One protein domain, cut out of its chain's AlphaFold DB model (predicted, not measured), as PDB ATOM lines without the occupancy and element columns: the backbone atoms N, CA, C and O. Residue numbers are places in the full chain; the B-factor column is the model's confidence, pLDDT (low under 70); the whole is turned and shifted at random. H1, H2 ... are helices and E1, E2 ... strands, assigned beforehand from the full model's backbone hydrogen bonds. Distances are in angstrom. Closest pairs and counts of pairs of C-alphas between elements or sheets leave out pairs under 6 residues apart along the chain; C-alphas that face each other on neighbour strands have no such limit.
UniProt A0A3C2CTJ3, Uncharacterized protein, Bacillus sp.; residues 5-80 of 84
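This is residues 5 to 80 of the 84 residues of an uncharacterized protein of Bacillus sp. (UniProt A0A3C2CTJ3). A small sheet of three strands has the short helix H4 over one face; H1 and H2 make a steep corner at one end, and the long loop of residues 10 to 27 reaches out at the other. H3 packs by the end of E1. The 76 printed residues run E1 E2 H1 H2 H3 H4 E3, four named helices and three named strands, in a mixed class; the sheet's order is E1 E2 E3, all antiparallel. It is compact, with a radius of gyration of the C-alphas of 12.3 A and spans of 37 by 26 by 16 A.

Start at edge strand E1, residues 5 to 9, which forms a hairpin with inner strand E2, residues 28 to 33; look for N 7 and O 30, 2.9 A apart. H1, residues 34 to 43, only grazes the sheet with residues 34 to 38. It touches H2, residues 49 to 55, at a steep tilt of 64 degrees; the closest C-alphas are Glu 38 and Leu 49, 5.8 A. H2 is not on the sheet. H3, residues 58 to 61, only grazes it; its closest C-alpha to E1 is Tyr 58, 4.9 A from that of Thr 9. H4, residues 64 to 70, lies over E2 at a height over the sheet of 9.5 A, slantwise at 56 degrees on the local plane; the closest C-alphas are Phe 30 and Leu 65, 6.7 A. Edge strand E3, residues 76 to 79, is antiparallel to E2, with N 29 and O 78 2.8 A apart. In H1, H2 and H4 every O i to N i+4 pair is within hydrogen-bond range; H3 is too short for one.

Find C-alpha 5 at (51.363, -43.939, -28.815), where E1 begins its 13.2 A. E2 spans 17.3 A and H1 14.6 A. E3 ends at C-alpha 79, (45.998, -58.692, -30.369).

The C-alphas of Asp 19 and Ser 47, 37.2 A, are farthest apart. The printed part has no cut; the link E1 to E2 is long. No printed residue is under 70 in pLDDT.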
ATOM      1  N   ILE A   5      51.348 -43.164 -30.054       95.88
ATOM      2  CA  ILE A   5      51.363 -43.939 -28.815       95.88
ATOM      3  C   ILE A   5      50.540 -45.214 -28.998       95.88
ATOM      4  O   ILE A   5      49.613 -45.230 -29.810       95.88
ATOM      5  N   ILE A   6      50.932 -46.273 -28.292       96.12
ATOM      6  CA  ILE A   6      50.213 -47.545 -28.224       96.12
ATOM      7  C   ILE A   6      49.476 -47.588 -26.888       96.12
ATOM      8  O   ILE A   6      50.066 -47.272 -25.855       96.12
ATOM      9  N   VAL A   7      48.207 -47.969 -26.925       95.75
ATOM     10  CA  VAL A   7      47.368 -48.207 -25.747       95.75
ATOM     11  C   VAL A   7      46.962 -49.671 -25.762       95.75
ATOM     12  O   VAL A   7      46.594 -50.189 -26.820       95.75
ATOM     13  N   HIS A   8      47.054 -50.333 -24.611       94.88
ATOM     14  CA  HIS A   8      46.582 -51.700 -24.427       94.88
ATOM     15  C   HIS A   8      45.190 -51.684 -23.809       94.88
ATOM     16  O   HIS A   8      44.886 -50.826 -22.988       94.88
ATOM     17  N   THR A   9      44.358 -52.633 -24.213       95.06
ATOM     18  CA  THR A   9      42.986 -52.780 -23.729       95.06
ATOM     19  C   THR A   9      42.568 -54.252 -23.754       95.06
ATOM     20  O   THR A   9      43.357 -55.138 -24.115       95.06
ATOM     21  N   TYR A  10      41.327 -54.532 -23.364       92.94
ATOM     22  CA  TYR A  10      40.769 -55.874 -23.395       92.94
ATOM     23  C   TYR A  10      40.735 -56.450 -24.816       92.94
ATOM     24  O   TYR A  10      40.415 -55.765 -25.781       92.94
ATOM     25  N   VAL A  11      41.003 -57.753 -24.951       92.81
ATOM     26  CA  VAL A  11      40.954 -58.451 -26.253       92.81
ATOM     27  C   VAL A  11      39.579 -58.319 -26.925       92.81
ATOM     28  O   VAL A  11      39.509 -58.204 -28.150       92.81
ATOM     29  N   HIS A  12      38.503 -58.280 -26.129       91.44
ATOM     30  CA  HIS A  12      37.132 -58.201 -26.636       91.44
ATOM     31  C   HIS A  12      36.799 -56.880 -27.347       91.44
ATOM     32  O   HIS A  12      35.885 -56.855 -28.164       91.44
ATOM     33  N   GLU A  13      37.555 -55.808 -27.085       93.38
ATOM     34  CA  GLU A  13      37.396 -54.517 -27.773       93.38
ATOM     35  C   GLU A  13      37.761 -54.612 -29.262       93.38
ATOM     36  O   GLU A  13      37.309 -53.807 -30.074       93.38
ATOM     37  N   LEU A  14      38.595 -55.591 -29.635       93.12
ATOM     38  CA  LEU A  14      39.038 -55.795 -31.015       93.12
ATOM     39  C   LEU A  14      38.391 -57.016 -31.676       93.12
ATOM     40  O   LEU A  14      38.109 -56.991 -32.875       93.12
ATOM     41  N   ILE A  15      38.216 -58.106 -30.930       90.62
ATOM     42  CA  ILE A  15      37.753 -59.395 -31.454       90.62
ATOM     43  C   ILE A  15      36.716 -59.950 -30.491       90.62
ATOM     44  O   ILE A  15      37.010 -60.067 -29.308       90.62
ATOM     45  N   ASP A  16      35.550 -60.366 -30.988       89.19
ATOM     46  CA  ASP A  16      34.579 -61.086 -30.159       89.19
ATOM     47  C   ASP A  16      35.255 -62.286 -29.473       89.19
ATOM     48  O   ASP A  16      35.779 -63.189 -30.129       89.19
ATOM     49  N   ASN A  17      35.272 -62.245 -28.143       87.88
ATOM     50  CA  ASN A  17      35.878 -63.249 -27.277       87.88
ATOM     51  C   ASN A  17      34.875 -63.752 -26.224       87.88
ATOM     52  O   ASN A  17      35.252 -64.135 -25.119       87.88
ATOM     53  N   THR A  18      33.577 -63.727 -26.541       84.69
ATOM     54  CA  THR A  18      32.515 -64.212 -25.638       84.69
ATOM     55  C   THR A  18      32.614 -65.710 -25.323       84.69
ATOM     56  O   THR A  18      32.098 -66.152 -24.297       84.69
ATOM     57  N   ASP A  19      33.298 -66.490 -26.167       87.38
ATOM     58  CA  ASP A  19      33.549 -67.927 -25.994       87.38
ATOM     59  C   ASP A  19      34.914 -68.256 -25.348       87.38
ATOM     60  O   ASP A  19      35.232 -69.433 -25.160       87.38
ATOM     61  N   GLY A  20      35.718 -67.238 -25.008       83.88
ATOM     62  CA  GLY A  20      37.045 -67.376 -24.392       83.88
ATOM     63  C   GLY A  20      38.135 -67.928 -25.321       83.88
ATOM     64  O   GLY A  20      39.246 -68.237 -24.881       83.88
ATOM     65  N   LYS A  21      37.862 -68.078 -26.623       86.69
ATOM     66  CA  LYS A  21      38.799 -68.679 -27.588       86.69
ATOM     67  C   LYS A  21      40.128 -67.926 -27.701       86.69
ATOM     68  O   LYS A  21      41.144 -68.521 -28.072       86.69
ATOM     69  N   PHE A  22      40.129 -66.635 -27.390       85.81
ATOM     70  CA  PHE A  22      41.265 -65.730 -27.530       85.81
ATOM     71  C   PHE A  22      41.859 -65.281 -26.188       85.81
ATOM     72  O   PHE A  22      42.721 -64.405 -26.181       85.81
ATOM     73  N   ASP A  23      41.503 -65.923 -25.070       81.88
ATOM     74  CA  ASP A  23      42.061 -65.610 -23.740       81.88
ATOM     75  C   ASP A  23      43.596 -65.713 -23.707       81.88
ATOM     76  O   ASP A  23      44.275 -64.983 -22.987       81.88
ATOM     77  N   SER A  24      44.163 -66.583 -24.550       84.50
ATOM     78  CA  SER A  24      45.616 -66.745 -24.699       84.50
ATOM     79  C   SER A  24      46.345 -65.538 -25.304       84.50
ATOM     80  O   SER A  24      47.571 -65.497 -25.249       84.50
ATOM     81  N   PHE A  25      45.636 -64.560 -25.882       83.56
ATOM     82  CA  PHE A  25      46.252 -63.384 -26.507       83.56
ATOM     83  C   PHE A  25      46.656 -62.299 -25.503       83.56
ATOM     84  O   PHE A  25      47.390 -61.385 -25.871       83.56
ATOM     85  N   GLY A  26      46.212 -62.378 -24.246       83.25
ATOM     86  CA  GLY A  26      46.590 -61.441 -23.184       83.25
ATOM     87  C   GLY A  26      45.944 -60.056 -23.314       83.25
ATOM     88  O   GLY A  26      45.177 -59.664 -22.440       83.25
ATOM     89  N   SER A  27      46.225 -59.321 -24.396       89.75
ATOM     90  CA  SER A  27      45.713 -57.963 -24.624       89.75
ATOM     91  C   SER A  27      45.435 -57.663 -26.097       89.75
ATOM     92  O   SER A  27      46.042 -58.258 -26.994       89.75
ATOM     93  N   ALA A  28      44.535 -56.711 -26.339       93.75
ATOM     94  CA  ALA A  28      44.510 -55.956 -27.585       93.75
ATOM     95  C   ALA A  28      45.351 -54.686 -27.428       93.75
ATOM     96  O   ALA A  28      45.533 -54.168 -26.326       93.75
ATOM     97  N   TRP A  29      45.848 -54.166 -28.542       95.31
ATOM     98  CA  TRP A  29      46.552 -52.896 -28.598       95.31
ATOM     99  C   TRP A  29      46.088 -52.081 -29.799       95.31
ATOM    100  O   TRP A  29      45.703 -52.620 -30.841       95.31
ATOM    101  N   PHE A  30      46.161 -50.761 -29.671       96.75
ATOM    102  CA  PHE A  30      45.872 -49.839 -30.761       96.75
ATOM    103  C   PHE A  30      46.789 -48.619 -30.730       96.75
ATOM    104  O   PHE A  30      47.273 -48.190 -29.684       96.75
ATOM    105  N   LYS A  31      47.069 -48.082 -31.917       97.62
ATOM    106  CA  LYS A  31      48.017 -46.998 -32.159       97.62
ATOM    107  C   LYS A  31      47.277 -45.747 -32.610       97.62
ATOM    108  O   LYS A  31      46.537 -45.787 -33.591       97.62
ATOM    109  N   VAL A  32      47.544 -44.627 -31.946       97.88
ATOM    110  CA  VAL A  32      46.881 -43.332 -32.187       97.88
ATOM    111  C   VAL A  32      47.879 -42.170 -32.135       97.88
ATOM    112  O   VAL A  32      49.001 -42.337 -31.637       97.88
ATOM    113  N   PRO A  33      47.519 -40.977 -32.642       97.88
ATOM    114  CA  PRO A  33      48.275 -39.755 -32.394       97.88
ATOM    115  C   PRO A  33      48.371 -39.447 -30.894       97.88
ATOM    116  O   PRO A  33      47.380 -39.501 -30.168       97.88
ATOM    117  N   GLN A  34      49.564 -39.083 -30.422       97.38
ATOM    118  CA  GLN A  34      49.800 -38.816 -28.999       97.38
ATOM    119  C   GLN A  34      48.917 -37.677 -28.462       97.38
ATOM    120  O   GLN A  34      48.380 -37.783 -27.367       97.38
ATOM    121  N   ASN A  35      48.738 -36.610 -29.241       96.06
ATOM    122  CA  ASN A  35      47.912 -35.457 -28.872       96.06
ATOM    123  C   ASN A  35      46.420 -35.808 -28.745       96.06
ATOM    124  O   ASN A  35      45.710 -35.200 -27.949       96.06
ATOM    125  N   TRP A  36      45.944 -36.783 -29.526       97.31
ATOM    126  CA  TRP A  36      44.584 -37.286 -29.387       97.31
ATOM    127  C   TRP A  36      44.415 -37.970 -28.031       97.31
ATOM    128  O   TRP A  36      43.527 -37.581 -27.274       97.31
ATOM    129  N   LEU A  37      45.313 -38.900 -27.680       97.38
ATOM    130  CA  LEU A  37      45.245 -39.582 -26.386       97.38
ATOM    131  C   LEU A  37      45.396 -38.589 -25.230       97.38
ATOM    132  O   LEU A  37      44.632 -38.662 -24.278       97.38
ATOM    133  N   GLU A  38      46.301 -37.612 -25.345       96.31
ATOM    134  CA  GLU A  38      46.481 -36.546 -24.350       96.31
ATOM    135  C   GLU A  38      45.163 -35.817 -24.045       96.31
ATOM    136  O   GLU A  38      44.809 -35.631 -22.884       96.31
ATOM    137  N   SER A  39      44.380 -35.491 -25.078       95.75
ATOM    138  CA  SER A  39      43.064 -34.869 -24.890       95.75
ATOM    139  C   SER A  39      42.059 -35.779 -24.174       95.75
ATOM    140  O   SER A  39      41.265 -35.291 -23.370       95.75
ATOM    141  N   LYS A  40      42.095 -37.097 -24.424       96.62
ATOM    142  CA  LYS A  40      41.186 -38.058 -23.782       96.62
ATOM    143  C   LYS A  40      41.554 -38.270 -22.318       96.62
ATOM    144  O   LYS A  40      40.675 -38.179 -21.468       96.62
ATOM    145  N   VAL A  41      42.839 -38.453 -22.009       94.56
ATOM    146  CA  VAL A  41      43.288 -38.701 -20.629       94.56
ATOM    147  C   VAL A  41      43.016 -37.503 -19.718       94.56
ATOM    148  O   VAL A  41      42.607 -37.692 -18.575       94.56
ATOM    149  N   THR A  42      43.120 -36.268 -20.229       93.25
ATOM    150  CA  THR A  42      42.713 -35.070 -19.472       93.25
ATOM    151  C   THR A  42      41.212 -35.071 -19.161       93.25
ATOM    152  O   THR A  42      40.823 -34.720 -18.051       93.25
ATOM    153  N   LEU A  43      40.360 -35.499 -20.102       93.69
ATOM    154  CA  LEU A  43      38.911 -35.623 -19.870       93.69
ATOM    155  C   LEU A  43      38.563 -36.739 -18.876       93.69
ATOM    156  O   LEU A  43      37.541 -36.652 -18.200       93.69
ATOM    157  N   MET A  44      39.413 -37.760 -18.772       93.94
ATOM    158  CA  MET A  44      39.282 -38.864 -17.817       93.94
ATOM    159  C   MET A  44      39.800 -38.514 -16.411       93.94
ATOM    160  O   MET A  44      39.624 -39.299 -15.487       93.94
ATOM    161  N   GLY A  45      40.411 -37.337 -16.229       95.19
ATOM    162  CA  GLY A  45      40.900 -36.858 -14.930       95.19
ATOM    163  C   GLY A  45      42.381 -37.124 -14.650       95.19
ATOM    164  O   GLY A  45      42.859 -36.765 -13.575       95.19
ATOM    165  N   TYR A  46      43.125 -37.689 -15.606       95.50
ATOM    166  CA  TYR A  46      44.573 -37.850 -15.485       95.50
ATOM    167  C   TYR A  46      45.288 -36.512 -15.667       95.50
ATOM    168  O   TYR A  46      44.928 -35.682 -16.506       95.50
ATOM    169  N   SER A  47      46.361 -36.324 -14.902       94.00
ATOM    170  CA  SER A  47      47.143 -35.083 -14.920       94.00
ATOM    171  C   SER A  47      48.039 -34.955 -16.156       94.00
ATOM    172  O   SER A  47      48.415 -33.849 -16.546       94.00
ATOM    173  N   SER A  48      48.407 -36.084 -16.769       93.81
ATOM    174  CA  SER A  48      49.252 -36.143 -17.961       93.81
ATOM    175  C   SER A  48      49.200 -37.523 -18.622       93.81
ATOM    176  O   SER A  48      48.763 -38.502 -18.022       93.81
ATOM    177  N   LEU A  49      49.749 -37.633 -19.834       94.62
ATOM    178  CA  LEU A  49      50.007 -38.936 -20.458       94.62
ATOM    179  C   LEU A  49      50.970 -39.816 -19.653       94.62
ATOM    180  O   LEU A  49      50.867 -41.035 -19.710       94.62
ATOM    181  N   ASN A  50      51.923 -39.222 -18.929       94.88
ATOM    182  CA  ASN A  50      52.863 -39.993 -18.117       94.88
ATOM    183  C   ASN A  50      52.166 -40.619 -16.902       94.88
ATOM    184  O   ASN A  50      52.422 -41.772 -16.575       94.88
ATOM    185  N   ASP A  51      51.268 -39.859 -16.278       94.94
ATOM    186  CA  ASP A  51      50.396 -40.314 -15.193       94.94
ATOM    187  C   ASP A  51      49.502 -41.470 -15.664       94.94
ATOM    188  O   ASP A  51      49.562 -42.561 -15.092       94.94
ATOM    189  N   PHE A  52      48.820 -41.279 -16.802       95.56
ATOM    190  CA  PHE A  52      48.043 -42.324 -17.473       95.56
ATOM    191  C   PHE A  52      48.884 -43.581 -17.727       95.56
ATOM    192  O   PHE A  52      48.583 -44.632 -17.182       95.56
ATOM    193  N   ASN A  53      50.007 -43.480 -18.445       93.56
ATOM    194  CA  ASN A  53      50.850 -44.639 -18.774       93.56
ATOM    195  C   ASN A  53      51.386 -45.397 -17.549       93.56
ATOM    196  O   ASN A  53      51.746 -46.565 -17.670       93.56
ATOM    197  N   SER A  54      51.495 -44.734 -16.397       94.25
ATOM    198  CA  SER A  54      52.022 -45.341 -15.173       94.25
ATOM    199  C   SER A  54      50.974 -46.067 -14.331       94.25
ATOM    200  O   SER A  54      51.351 -46.870 -13.479       94.25
ATOM    201  N   SER A  55      49.687 -45.773 -14.536       92.69
ATOM    202  CA  SER A  55      48.633 -46.186 -13.604       92.69
ATOM    203  C   SER A  55      47.332 -46.656 -14.249       92.69
ATOM    204  O   SER A  55      46.530 -47.267 -13.544       92.69
ATOM    205  N   TYR A  56      47.125 -46.421 -15.550       94.94
ATOM    206  CA  TYR A  56      45.890 -46.825 -16.213       94.94
ATOM    207  C   TYR A  56      45.721 -48.346 -16.213       94.94
ATOM    208  O   TYR A  56      46.673 -49.120 -16.351       94.94
ATOM    209  N   THR A  57      44.470 -48.755 -16.074       94.94
ATOM    210  CA  THR A  57      44.001 -50.132 -16.171       94.94
ATOM    211  C   THR A  57      43.272 -50.343 -17.495       94.94
ATOM    212  O   THR A  57      43.019 -49.399 -18.246       94.94
ATOM    213  N   TYR A  58      42.900 -51.584 -17.808       93.69
ATOM    214  CA  TYR A  58      42.102 -51.829 -19.009       93.69
ATOM    215  C   TYR A  58      40.725 -51.163 -18.947       93.69
ATOM    216  O   TYR A  58      40.273 -50.690 -19.986       93.69
ATOM    217  N   ASP A  59      40.142 -50.993 -17.756       95.31
ATOM    218  CA  ASP A  59      38.876 -50.269 -17.567       95.31
ATOM    219  C   ASP A  59      38.993 -48.797 -17.990       95.31
ATOM    220  O   ASP A  59      38.079 -48.235 -18.585       95.31
ATOM    221  N   ASP A  60      40.149 -48.164 -17.761       95.62
ATOM    222  CA  ASP A  60      40.398 -46.797 -18.230       95.62
ATOM    223  C   ASP A  60      40.483 -46.717 -19.762       95.62
ATOM    224  O   ASP A  60      40.199 -45.685 -20.366       95.62
ATOM    225  N   SER A  61      40.910 -47.803 -20.405       95.00
ATOM    226  CA  SER A  61      41.084 -47.865 -21.857       95.00
ATOM    227  C   SER A  61      39.858 -48.376 -22.619       95.00
ATOM    228  O   SER A  61      39.855 -48.313 -23.850       95.00
ATOM    229  N   GLU A  62      38.847 -48.885 -21.914       94.38
ATOM    230  CA  GLU A  62      37.634 -49.455 -22.501       94.38
ATOM    231  C   GLU A  62      36.875 -48.390 -23.314       94.38
ATOM    232  O   GLU A  62      36.710 -47.233 -22.906       94.38
ATOM    233  N   GLY A  63      36.478 -48.744 -24.535       95.56
ATOM    234  CA  GLY A  63      35.829 -47.855 -25.494       95.56
ATOM    235  C   GLY A  63      36.756 -46.827 -26.158       95.56
ATOM    236  O   GLY A  63      36.315 -46.092 -27.047       95.56
ATOM    237  N   LEU A  64      38.040 -46.724 -25.784       97.00
ATOM    238  CA  LEU A  64      38.970 -45.828 -26.487       97.00
ATOM    239  C   LEU A  64      39.293 -46.331 -27.899       97.00
ATOM    240  O   LEU A  64      39.524 -45.504 -28.784       97.00
ATOM    241  N   LEU A  65      39.287 -47.650 -28.124       97.31
ATOM    242  CA  LEU A  65      39.472 -48.221 -29.459       97.31
ATOM    243  C   LEU A  65      38.303 -47.847 -30.376       97.31
ATOM    244  O   LEU A  65      38.534 -47.306 -31.460       97.31
ATOM    245  N   GLU A  66      37.063 -48.053 -29.925       96.69
ATOM    246  CA  GLU A  66      35.860 -47.660 -30.670       96.69
ATOM    247  C   GLU A  66      35.888 -46.163 -31.011       96.69
ATOM    248  O   GLU A  66      35.804 -45.792 -32.181       96.69
ATOM    249  N   LYS A  67      36.168 -45.300 -30.026       97.88
ATOM    250  CA  LYS A  67      36.302 -43.849 -30.253       97.88
ATOM    251  C   LYS A  67      37.396 -43.497 -31.259       97.88
ATOM    252  O   LYS A  67      37.229 -42.575 -32.056       97.88
ATOM    253  N   ALA A  68      38.532 -44.196 -31.233       98.12
ATOM    254  CA  ALA A  68      39.610 -43.963 -32.191       98.12
ATOM    255  C   ALA A  68      39.194 -44.317 -33.631       98.12
ATOM    256  O   ALA A  68      39.637 -43.656 -34.578       98.12
ATOM    257  N   ILE A  69      38.348 -45.341 -33.796       97.56
ATOM    258  CA  ILE A  69      37.752 -45.730 -35.080       97.56
ATOM    259  C   ILE A  69      36.737 -44.673 -35.528       97.56
ATOM    260  O   ILE A  69      36.845 -44.172 -36.648       97.56
ATOM    261  N   GLU A  70      35.799 -44.297 -34.656       98.12
ATOM    262  CA  GLU A  70      34.746 -43.313 -34.943       98.12
ATOM    263  C   GLU A  70      35.309 -41.941 -35.336       98.12
ATOM    264  O   GLU A  70      34.823 -41.304 -36.272       98.12
ATOM    265  N   GLU A  71      36.368 -41.493 -34.658       97.81
ATOM    266  CA  GLU A  71      37.024 -40.209 -34.928       97.81
ATOM    267  C   GLU A  71      38.038 -40.282 -36.088       97.81
ATOM    268  O   GLU A  71      38.635 -39.268 -36.453       97.81
ATOM    269  N   GLY A  72      38.238 -41.462 -36.690       97.81
ATOM    270  CA  GLY A  72      39.124 -41.657 -37.842       97.81
ATOM    271  C   GLY A  72      40.612 -41.465 -37.529       97.81
ATOM    272  O   GLY A  72      41.389 -41.108 -38.416       97.81
ATOM    273  N   VAL A  73      41.017 -41.673 -36.273       98.06
ATOM    274  CA  VAL A  73      42.395 -41.458 -35.795       98.06
ATOM    275  C   VAL A  73      43.176 -42.753 -35.564       98.06
ATOM    276  O   VAL A  73      44.366 -42.694 -35.249       98.06
ATOM    277  N   LEU A  74      42.540 -43.919 -35.713       97.94
ATOM    278  CA  LEU A  74      43.200 -45.216 -35.579       97.94
ATOM    279  C   LEU A  74      44.284 -45.400 -36.658       97.94
ATOM    280  O   LEU A  74      44.006 -45.377 -37.855       97.94
ATOM    281  N   LEU A  75      45.527 -45.628 -36.229       97.00
ATOM    282  CA  LEU A  75      46.685 -45.822 -37.115       97.00
ATOM    283  C   LEU A  75      47.084 -47.296 -37.272       97.00
ATOM    284  O   LEU A  75      47.859 -47.633 -38.165       97.00
ATOM    285  N   GLY A  76      46.606 -48.165 -36.382       96.31
ATOM    286  CA  GLY A  76      46.859 -49.604 -36.396       96.31
ATOM    287  C   GLY A  76      46.373 -50.261 -35.108       96.31
ATOM    288  O   GLY A  76      46.284 -49.594 -34.082       96.31
ATOM    289  N   CYS A  77      46.060 -51.549 -35.159       96.44
ATOM    290  CA  CYS A  77      45.643 -52.342 -34.003       96.44
ATOM    291  C   CYS A  77      46.051 -53.809 -34.170       96.44
ATOM    292  O   CYS A  77      46.403 -54.241 -35.274       96.44
ATOM    293  N   GLY A  78      46.000 -54.565 -33.078       94.25
ATOM    294  CA  GLY A  78      46.239 -56.003 -33.067       94.25
ATOM    295  C   GLY A  78      45.958 -56.616 -31.699       94.25
ATOM    296  O   GLY A  78      45.642 -55.912 -30.745       94.25
ATOM    297  N   ALA A  79      46.076 -57.937 -31.615       92.38
ATOM    298  CA  ALA A  79      45.998 -58.692 -30.369       92.38
ATOM    299  C   ALA A  79      47.269 -59.525 -30.186       92.38
ATOM    300  O   ALA A  79      47.907 -59.904 -31.175       92.38
ATOM    301  N   GLY A  80      47.630 -59.804 -28.936       85.44
ATOM    302  CA  GLY A  80      48.879 -60.479 -28.591       85.44
ATOM    303  C   GLY A  80      49.978 -59.526 -28.133       85.44
ATOM    304  O   GLY A  80      49.830 -58.301 -28.156       85.44
TER     305      GLY A  80